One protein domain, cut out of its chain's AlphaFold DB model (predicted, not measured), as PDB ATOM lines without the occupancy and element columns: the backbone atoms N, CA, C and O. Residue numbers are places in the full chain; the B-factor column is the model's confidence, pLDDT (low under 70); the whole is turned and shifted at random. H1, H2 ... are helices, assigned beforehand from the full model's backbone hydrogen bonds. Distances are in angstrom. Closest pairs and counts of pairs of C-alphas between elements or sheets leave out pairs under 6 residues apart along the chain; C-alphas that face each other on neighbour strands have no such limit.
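What this domain is: This is residues 32 to 104 of the 116 residues of an uncharacterized protein of Mesorhizobium sp. NBSH29 (UniProt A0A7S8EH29). The long helix H1 makes the longest axis, and two shorter helices, H2 and H3, run back against its direction, so that the centres of the three make a triangle. It is sparely knit: H1 crosses H3 in its second half and touches it there, while H2 is near both but touches neither, and a long link, residues 74 to 86, folds back from H2 to the start of H3. The printed part has 73 residues, with three named helices in the order H1, H2, H3, and no named strand; the class is all helix. The whole is compact, with a radius of gyration of the C-alphas of 12.2 A, and elongated, spanning 38 by 22 by 17 A.

How they stand to each other: Begin with H1, residues 32 to 55, which touches H3, residues 87 to 102, with residues 43 to 51 alone. Look there for their closest C-alphas, those of Ala 47 and Ala 99, 6.6 A apart. The two run opposite ways at a steep tilt of 44 degrees. H2, residues 62 to 73, is close to H1 but not clearly touching; their closest C-alphas, of Arg 45 and Met 72, are 7.9 A apart. They run opposite ways at a shallow tilt of 33 degrees, only just short of steep. H2 and H3 are also close but not clearly touching, with the closest C-alphas, of Phe 64 and Glu 89, 7.7 A apart; they run the same way at a shallow tilt of 25 degrees. In H1, H2 and H3 every O i to N i+4 pair is within hydrogen-bond range.

Where its parts are: Find C-alpha 32 at (109.603, 221.122, 231.787); from there H1 runs 34.6 A to C-alpha 55. H2 runs 16.1 A from C-alpha 62 to C-alpha 73. H3 runs 22.5 A from C-alpha 87 and ends at C-alpha 102, at (116.472, 223.339, 251.550).

The domain as a whole: The C-alphas farthest apart, of His 32 and Gly 59, are 38.5 A apart. The printed part has no cut; the link from H1 to H2 is short, that from H2 to H3 long. The mean pLDDT of the printed part is 95.9, and no printed residue is under 70.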
ATOM      1  N   HIS A  32     109.610 220.715 230.385       84.06
ATOM      2  CA  HIS A  32     109.603 221.122 231.787       84.06
ATOM      3  C   HIS A  32     110.320 220.101 232.684       84.06
ATOM      4  O   HIS A  32     111.216 220.473 233.442       84.06
ATOM      5  N   ASP A  33     110.014 218.809 232.533       85.38
ATOM      6  CA  ASP A  33     110.631 217.750 233.342       85.38
ATOM      7  C   ASP A  33     112.150 217.660 233.132       85.38
ATOM      8  O   ASP A  33     112.916 217.502 234.088       85.38
ATOM      9  N   LYS A  34     112.611 217.799 231.881       87.38
ATOM     10  CA  LYS A  34     114.045 217.814 231.550       87.38
ATOM     11  C   LYS A  34     114.752 219.036 232.131       87.38
ATOM     12  O   LYS A  34     115.838 218.891 232.690       87.38
ATOM     13  N   ALA A  35     114.144 220.216 232.016       91.38
ATOM     14  CA  ALA A  35     114.685 221.443 232.589       91.38
ATOM     15  C   ALA A  35     114.784 221.339 234.118       91.38
ATOM     16  O   ALA A  35     115.812 221.682 234.698       91.38
ATOM     17  N   TRP A  36     113.764 220.771 234.766       91.94
ATOM     18  CA  TRP A  36     113.782 220.554 236.207       91.94
ATOM     19  C   TRP A  36     114.837 219.530 236.646       91.94
ATOM     20  O   TRP A  36     115.514 219.730 237.652       91.94
ATOM     21  N   ALA A  37     115.034 218.441 235.895       92.00
ATOM     22  CA  ALA A  37     116.112 217.491 236.174       92.00
ATOM     23  C   ALA A  37     117.501 218.152 236.104       92.00
ATOM     24  O   ALA A  37     118.328 217.926 236.989       92.00
ATOM     25  N   ALA A  38     117.730 219.005 235.102       94.81
ATOM     26  CA  ALA A  38     118.971 219.760 234.965       94.81
ATOM     27  C   ALA A  38     119.180 220.749 236.127       94.81
ATOM     28  O   ALA A  38     120.260 220.778 236.719       94.81
ATOM     29  N   GLU A  39     118.133 221.486 236.511       95.81
ATOM     30  CA  GLU A  39     118.151 222.423 237.643       95.81
ATOM     31  C   GLU A  39     118.516 221.714 238.959       95.81
ATOM     32  O   GLU A  39     119.366 222.190 239.715       95.81
ATOM     33  N   LYS A  40     117.942 220.529 239.223       95.19
ATOM     34  CA  LYS A  40     118.298 219.721 240.404       95.19
ATOM     35  C   LYS A  40     119.779 219.346 240.417       95.19
ATOM     36  O   LYS A  40     120.427 219.483 241.451       95.19
ATOM     37  N   CYS A  41     120.323 218.909 239.279       96.88
ATOM     38  CA  CYS A  41     121.740 218.556 239.187       96.88
ATOM     39  C   CYS A  41     122.650 219.768 239.410       96.88
ATOM     40  O   CYS A  41     123.658 219.658 240.106       96.88
ATOM     41  N   GLN A  42     122.285 220.937 238.878       97.75
ATOM     42  CA  GLN A  42     123.042 222.167 239.102       97.75
ATOM     43  C   GLN A  42     123.065 222.552 240.587       97.75
ATOM     44  O   GLN A  42     124.131 222.843 241.126       97.75
ATOM     45  N   ARG A  43     121.909 222.512 241.262       97.38
ATOM     46  CA  ARG A  43     121.806 222.806 242.701       97.38
ATOM     47  C   ARG A  43     122.619 221.829 243.547       97.38
ATOM     48  O   ARG A  43     123.327 222.249 244.456       97.38
ATOM     49  N   TYR A  44     122.558 220.541 243.216       97.75
ATOM     50  CA  TYR A  44     123.356 219.509 243.874       97.75
ATOM     51  C   TYR A  44     124.859 219.725 243.688       97.75
ATOM     52  O   TYR A  44     125.614 219.647 244.652       97.75
ATOM     53  N   ARG A  45     125.291 220.059 242.465       98.00
ATOM     54  CA  ARG A  45     126.694 220.358 242.161       98.00
ATOM     55  C   ARG A  45     127.208 221.555 242.942       98.00
ATOM     56  O   ARG A  45     128.278 221.464 243.520       98.00
ATOM     57  N   ALA A  46     126.430 222.631 243.006       98.44
ATOM     58  CA  ALA A  46     126.802 223.804 243.787       98.44
ATOM     59  C   ALA A  46     127.009 223.455 245.272       98.44
ATOM     60  O   ALA A  46     128.011 223.858 245.854       98.44
ATOM     61  N   ALA A  47     126.110 222.653 245.856       98.38
ATOM     62  CA  ALA A  47     126.266 222.180 247.228       98.38
ATOM     63  C   ALA A  47     127.513 221.294 247.390       98.38
ATOM     64  O   ALA A  47     128.286 221.500 248.316       98.38
ATOM     65  N   TRP A  48     127.752 220.344 246.483       98.44
ATOM     66  CA  TRP A  48     128.968 219.524 246.497       98.44
ATOM     67  C   TRP A  48     130.240 220.377 246.452       98.44
ATOM     68  O   TRP A  48     131.119 220.210 247.297       98.44
ATOM     69  N   ASP A  49     130.319 221.314 245.508       98.44
ATOM     70  CA  ASP A  49     131.488 222.172 245.312       98.44
ATOM     71  C   ASP A  49     131.747 223.054 246.544       98.44
ATOM     72  O   ASP A  49     132.894 223.198 246.969       98.44
ATOM     73  N   GLU A  50     130.694 223.590 247.170       98.50
ATOM     74  CA  GLU A  50     130.795 224.352 248.421       98.50
ATOM     75  C   GLU A  50     131.370 223.501 249.565       98.50
ATOM     76  O   GLU A  50     132.288 223.932 250.268       98.50
ATOM     77  N   LEU A  51     130.862 222.276 249.739       98.06
ATOM     78  CA  LEU A  51     131.322 221.351 250.778       98.06
ATOM     79  C   LEU A  51     132.776 220.923 250.546       98.06
ATOM     80  O   LEU A  51     133.561 220.877 251.494       98.06
ATOM     81  N   MET A  52     133.163 220.666 249.294       98.12
ATOM     82  CA  MET A  52     134.545 220.329 248.939       98.12
ATOM     83  C   MET A  52     135.498 221.504 249.158       98.12
ATOM     84  O   MET A  52     136.600 221.303 249.664       98.12
ATOM     85  N   ALA A  53     135.082 222.726 248.822       98.19
ATOM     86  CA  ALA A  53     135.892 223.920 249.040       98.19
ATOM     87  C   ALA A  53     136.107 224.215 250.532       98.19
ATOM     88  O   ALA A  53     137.186 224.658 250.922       98.19
ATOM     89  N   ARG A  54     135.085 223.976 251.362       97.62
ATOM     90  CA  ARG A  54     135.132 224.260 252.799       97.62
ATOM     91  C   ARG A  54     135.854 223.178 253.600       97.62
ATOM     92  O   ARG A  54     136.664 223.507 254.462       97.62
ATOM     93  N   ASP A  55     135.558 221.911 253.324       96.06
ATOM     94  CA  ASP A  55     135.964 220.801 254.190       96.06
ATOM     95  C   ASP A  55     137.050 219.905 253.562       96.06
ATOM     96  O   ASP A  55     137.679 219.107 254.260       96.06
ATOM     97  N   GLY A  56     137.265 220.003 252.246       96.06
ATOM     98  CA  GLY A  56     138.178 219.137 251.504       96.06
ATOM     99  C   GLY A  56     137.735 217.670 251.440       96.06
ATOM    100  O   GLY A  56     136.609 217.302 251.773       96.06
ATOM    101  N   GLN A  57     138.658 216.812 250.995       97.12
ATOM    102  CA  GLN A  57     138.409 215.381 250.761       97.12
ATOM    103  C   GLN A  57     138.973 214.464 251.859       97.12
ATOM    104  O   GLN A  57     138.921 213.240 251.738       97.12
ATOM    105  N   GLN A  58     139.541 215.022 252.932       96.94
ATOM    106  CA  GLN A  58     140.122 214.217 254.004       96.94
ATOM    107  C   GLN A  58     139.047 213.336 254.657       96.94
ATOM    108  O   GLN A  58     138.012 213.835 255.089       96.94
ATOM    109  N   GLY A  59     139.311 212.029 254.751       96.62
ATOM    110  CA  GLY A  59     138.380 211.047 255.319       96.62
ATOM    111  C   GLY A  59     137.350 210.486 254.330       96.62
ATOM    112  O   GLY A  59     136.558 209.630 254.722       96.62
ATOM    113  N   LEU A  60     137.374 210.930 253.068       98.38
ATOM    114  CA  LEU A  60     136.605 210.331 251.978       98.38
ATOM    115  C   LEU A  60     137.435 209.242 251.292       98.38
ATOM    116  O   LEU A  60     138.616 209.434 250.996       98.38
ATOM    117  N   THR A  61     136.819 208.096 251.036       98.31
ATOM    118  CA  THR A  61     137.440 206.991 250.310       98.31
ATOM    119  C   THR A  61     137.467 207.270 248.809       98.31
ATOM    120  O   THR A  61     136.647 208.014 248.262       98.31
ATOM    121  N   ALA A  62     138.411 206.631 248.116       97.94
ATOM    122  CA  ALA A  62     138.485 206.702 246.661       97.94
ATOM    123  C   ALA A  62     137.219 206.132 245.996       97.94
ATOM    124  O   ALA A  62     136.750 206.693 245.008       97.94
ATOM    125  N   ASP A  63     136.637 205.070 246.559       96.56
ATOM    126  CA  ASP A  63     135.436 204.429 246.017       96.56
ATOM    127  C   ASP A  63     134.202 205.329 246.135       96.56
ATOM    128  O   ASP A  63     133.424 205.430 245.181       96.56
ATOM    129  N   PHE A  64     134.040 206.035 247.259       97.81
ATOM    130  CA  PHE A  64     132.977 207.025 247.430       97.81
ATOM    131  C   PHE A  64     133.100 208.154 246.401       97.81
ATOM    132  O   PHE A  64     132.138 208.447 245.686       97.81
ATOM    133  N   LEU A  65     134.298 208.736 246.268       98.00
ATOM    134  CA  LEU A  65     134.573 209.813 245.314       98.00
ATOM    135  C   LEU A  65     134.342 209.362 243.868       98.00
ATOM    136  O   LEU A  65     133.604 210.011 243.133       98.00
ATOM    137  N   ALA A  66     134.879 208.206 243.476       97.12
ATOM    138  CA  ALA A  66     134.701 207.669 242.131       97.12
ATOM    139  C   ALA A  66     133.229 207.344 241.823       97.12
ATOM    140  O   ALA A  66     132.765 207.503 240.694       97.12
ATOM    141  N   SER A  67     132.468 206.877 242.814       96.69
ATOM    142  CA  SER A  67     131.035 206.606 242.660       96.69
ATOM    143  C   SER A  67     130.223 207.883 242.503       96.69
ATOM    144  O   SER A  67     129.359 207.958 241.626       96.69
ATOM    145  N   HIS A  68     130.543 208.899 243.300       97.69
ATOM    146  CA  HIS A  68     129.954 210.222 243.181       97.69
ATOM    147  C   HIS A  68     130.282 210.871 241.824       97.69
ATOM    148  O   HIS A  68     129.383 211.353 241.133       97.69
ATOM    149  N   ASP A  69     131.535 210.801 241.373       97.25
ATOM    150  CA  ASP A  69     131.958 211.341 240.076       97.25
ATOM    151  C   ASP A  69     131.223 210.675 238.908       97.25
ATOM    152  O   ASP A  69     130.781 211.357 237.978       97.25
ATOM    153  N   ARG A  70     130.999 209.355 238.971       96.75
ATOM    154  CA  ARG A  70     130.178 208.639 237.979       96.75
ATOM    155  C   ARG A  70     128.743 209.157 237.947       96.75
ATOM    156  O   ARG A  70     128.211 209.374 236.860       96.75
ATOM    157  N   PHE A  71     128.120 209.383 239.104       96.69
ATOM    158  CA  PHE A  71     126.782 209.979 239.173       96.69
ATOM    159  C   PHE A  71     126.758 211.372 238.525       96.69
ATOM    160  O   PHE A  71     125.927 211.643 237.651       96.69
ATOM    161  N   MET A  72     127.729 212.215 238.876       96.75
ATOM    162  CA  MET A  72     127.879 213.571 238.347       96.75
ATOM    163  C   MET A  72     128.097 213.600 236.831       96.75
ATOM    164  O   MET A  72     127.531 214.459 236.152       96.75
ATOM    165  N   ALA A  73     128.865 212.652 236.291       96.56
ATOM    166  CA  ALA A  73     129.126 212.526 234.858       96.56
ATOM    167  C   ALA A  73     127.866 212.192 234.044       96.56
ATOM    168  O   ALA A  73     127.792 212.518 232.862       96.56
ATOM    169  N   THR A  74     126.845 211.594 234.667       95.00
ATOM    170  CA  THR A  74     125.557 211.331 234.000       95.00
ATOM    171  C   THR A  74     124.643 212.555 233.935       95.00
ATOM    172  O   THR A  74     123.559 212.474 233.366       95.00
ATOM    173  N   GLY A  75     125.035 213.685 234.531       94.81
ATOM    174  CA  GLY A  75     124.124 214.806 234.754       94.81
ATOM    175  C   GLY A  75     123.135 214.534 235.890       94.81
ATOM    176  O   GLY A  75     122.015 215.037 235.860       94.81
ATOM    177  N   CYS A  76     123.540 213.736 236.885       94.69
ATOM    178  CA  CYS A  76     122.737 213.398 238.061       94.69
ATOM    179  C   CYS A  76     121.407 212.673 237.748       94.69
ATOM    180  O   CYS A  76     120.437 212.809 238.496       94.69
ATOM    181  N   ILE A  77     121.322 211.943 236.627       90.44
ATOM    182  CA  ILE A  77     120.084 211.258 236.198       90.44
ATOM    183  C   ILE A  77     120.149 209.739 236.344       90.44
ATOM    184  O   ILE A  77     119.109 209.081 236.373       90.44
ATOM    185  N   ALA A  78     121.350 209.163 236.386       88.19
ATOM    186  CA  ALA A  78     121.488 207.729 236.557       88.19
ATOM    187  C   ALA A  78     121.117 207.332 237.982       88.19
ATOM    188  O   ALA A  78     121.429 208.034 238.945       88.19
ATOM    189  N   ARG A  79     120.502 206.155 238.120       82.88
ATOM    190  CA  ARG A  79     120.390 205.521 239.429       82.88
ATOM    191  C   ARG A  79     121.801 205.137 239.869       82.88
ATOM    192  O   ARG A  79     122.417 204.269 239.257       82.88
ATOM    193  N   ALA A  80     122.307 205.835 240.874       86.00
ATOM    194  CA  ALA A  80     123.611 205.593 241.463       86.00
ATOM    195  C   ALA A  80     123.432 205.048 242.879       86.00
ATOM    196  O   ALA A  80     122.488 205.422 243.571       86.00
ATOM    197  N   ASP A  81     124.345 204.167 243.271       91.12
ATOM    198  CA  ASP A  81     124.463 203.666 244.634       91.12
ATOM    199  C   ASP A  81     125.805 204.189 245.179       91.12
ATOM    200  O   ASP A  81     126.852 203.553 245.047       91.12
ATOM    201  N   VAL A  82     125.796 205.423 245.686       96.69
ATOM    202  CA  VAL A  82     126.930 206.036 246.388       96.69
ATOM    203  C   VAL A  82     126.752 205.720 247.868       96.69
ATOM    204  O   VAL A  82     126.037 206.426 248.576       96.69
ATOM    205  N   CYS A  83     127.350 204.620 248.323       96.94
ATOM    206  CA  CYS A  83     127.237 204.189 249.713       96.94
ATOM    207  C   CYS A  83     128.303 204.880 250.584       96.94
ATOM    208  O   CYS A  83     129.492 204.646 250.360       96.94
ATOM    209  N   PRO A  84     127.923 205.725 251.560       97.75
ATOM    210  CA  PRO A  84     128.856 206.217 252.568       97.75
ATOM    211  C   PRO A  84     129.270 205.082 253.517       97.75
ATOM    212  O   PRO A  84     128.428 204.432 254.134       97.75
ATOM    213  N   SER A  85     130.575 204.865 253.636       96.88
ATOM    214  CA  SER A  85     131.221 203.796 254.408       96.88
ATOM    215  C   SER A  85     131.993 204.303 255.630       96.88
ATOM    216  O   SER A  85     132.270 203.531 256.548       96.88
ATOM    217  N   THR A  86     132.331 205.596 255.664       98.06
ATOM    218  CA  THR A  86     132.995 206.253 256.798       98.06
ATOM    219  C   THR A  86     132.081 207.276 257.469       98.06
ATOM    220  O   THR A  86     131.164 207.816 256.846       98.06
ATOM    221  N   ASP A  87     132.372 207.625 258.726       98.19
ATOM    222  CA  ASP A  87     131.652 208.693 259.440       98.19
ATOM    223  C   ASP A  87     131.709 210.025 258.678       98.19
ATOM    224  O   ASP A  87     130.731 210.771 258.625       98.19
ATOM    225  N   ARG A  88     132.847 210.314 258.033       98.19
ATOM    226  CA  ARG A  88     133.024 211.538 257.249       98.19
ATOM    227  C   ARG A  88     132.155 211.550 255.992       98.19
ATOM    228  O   ARG A  88     131.603 212.602 255.658       98.19
ATOM    229  N   GLU A  89     132.043 210.415 255.308       98.62
ATOM    230  CA  GLU A  89     131.178 210.246 254.135       98.62
ATOM    231  C   GLU A  89     129.703 210.324 254.519       98.62
ATOM    232  O   GLU A  89     128.921 210.958 253.812       98.62
ATOM    233  N   MET A  90     129.330 209.734 255.658       98.31
ATOM    234  CA  MET A  90     127.971 209.809 256.187       98.31
ATOM    235  C   MET A  90     127.588 211.253 256.518       98.31
ATOM    236  O   MET A  90     126.522 211.722 256.126       98.31
ATOM    237  N   GLU A  91     128.483 211.991 257.174       98.31
ATOM    238  CA  GLU A  91     128.282 213.410 257.460       98.31
ATOM    239  C   GLU A  91     128.115 214.230 256.172       98.31
ATOM    240  O   GLU A  91     127.184 215.024 256.049       98.31
ATOM    241  N   LEU A  92     128.962 213.994 255.166       98.56
ATOM    242  CA  LEU A  92     128.844 214.655 253.865       98.56
ATOM    243  C   LEU A  92     127.507 214.332 253.172       98.56
ATOM    244  O   LEU A  92     126.846 215.233 252.655       98.56
ATOM    245  N   ALA A  93     127.078 213.067 253.195       97.88
ATOM    246  CA  ALA A  93     125.799 212.640 252.633       97.88
ATOM    247  C   ALA A  93     124.606 213.304 253.343       97.88
ATOM    248  O   ALA A  93     123.657 213.743 252.684       97.88
ATOM    249  N   ASN A  94     124.668 213.453 254.668       97.88
ATOM    250  CA  ASN A  94     123.652 214.156 255.452       97.88
ATOM    251  C   ASN A  94     123.590 215.645 255.099       97.88
ATOM    252  O   ASN A  94     122.504 216.176 254.856       97.88
ATOM    253  N   GLN A  95     124.739 216.315 254.998       98.12
ATOM    254  CA  GLN A  95     124.804 217.728 254.614       98.12
ATOM    255  C   GLN A  95     124.238 217.965 253.211       98.12
ATOM    256  O   GLN A  95     123.438 218.881 253.015       98.12
ATOM    257  N   LEU A  96     124.580 217.107 252.247       97.94
ATOM    258  CA  LEU A  96     124.029 217.165 250.889       97.94
ATOM    259  C   LEU A  96     122.526 216.887 250.863       97.94
ATOM    260  O   LEU A  96     121.794 217.512 250.096       97.94
ATOM    261  N   SER A  97     122.053 215.988 251.724       97.25
ATOM    262  CA  SER A  97     120.624 215.713 251.867       97.25
ATOM    263  C   SER A  97     119.875 216.935 252.398       97.25
ATOM    264  O   SER A  97     118.872 217.339 251.810       97.25
ATOM    265  N   ILE A  98     120.398 217.588 253.439       97.75
ATOM    266  CA  ILE A  98     119.843 218.837 253.980       97.75
ATOM    267  C   ILE A  98     119.880 219.951 252.926       97.75
ATOM    268  O   ILE A  98     118.881 220.644 252.733       97.75
ATOM    269  N   ALA A  99     120.986 220.101 252.192       97.75
ATOM    270  CA  ALA A  99     121.094 221.076 251.109       97.75
ATOM    271  C   ALA A  99     120.025 220.837 250.030       97.75
ATOM    272  O   ALA A  99     119.344 221.774 249.607       97.75
ATOM    273  N   ALA A 100     119.801 219.580 249.641       96.56
ATOM    274  CA  ALA A 100     118.760 219.221 248.687       96.56
ATOM    275  C   ALA A 100     117.345 219.502 249.220       96.56
ATOM    276  O   ALA A 100     116.502 219.988 248.458       96.56
ATOM    277  N   MET A 101     117.082 219.243 250.508       96.75
ATOM    278  CA  MET A 101     115.810 219.572 251.168       96.75
ATOM    279  C   MET A 101     115.558 221.080 251.147       96.75
ATOM    280  O   MET A 101     114.503 221.514 250.687       96.75
ATOM    281  N   ASN A 102     116.550 221.877 251.547       97.12
ATOM    282  CA  ASN A 102     116.472 223.339 251.550       97.12
ATOM    283  C   ASN A 102     116.282 223.910 250.139       97.12
ATOM    284  O   ASN A 102     115.579 224.900 249.951       97.12
ATOM    285  N   ALA A 103     116.868 223.261 249.134       95.38
ATOM    286  CA  ALA A 103     116.726 223.637 247.735       95.38
ATOM    287  C   ALA A 103     115.399 223.178 247.095       95.38
ATOM    288  O   ALA A 103     115.181 223.451 245.912       95.38
ATOM    289  N   GLY A 104     114.533 222.460 247.823       95.00
ATOM    290  CA  GLY A 104     113.283 221.903 247.288       95.00
ATOM    291  C   GLY A 104     113.497 220.780 246.265       95.00
ATOM    292  O   GLY A 104     112.648 220.538 245.413       95.00
TER     293      GLY A 104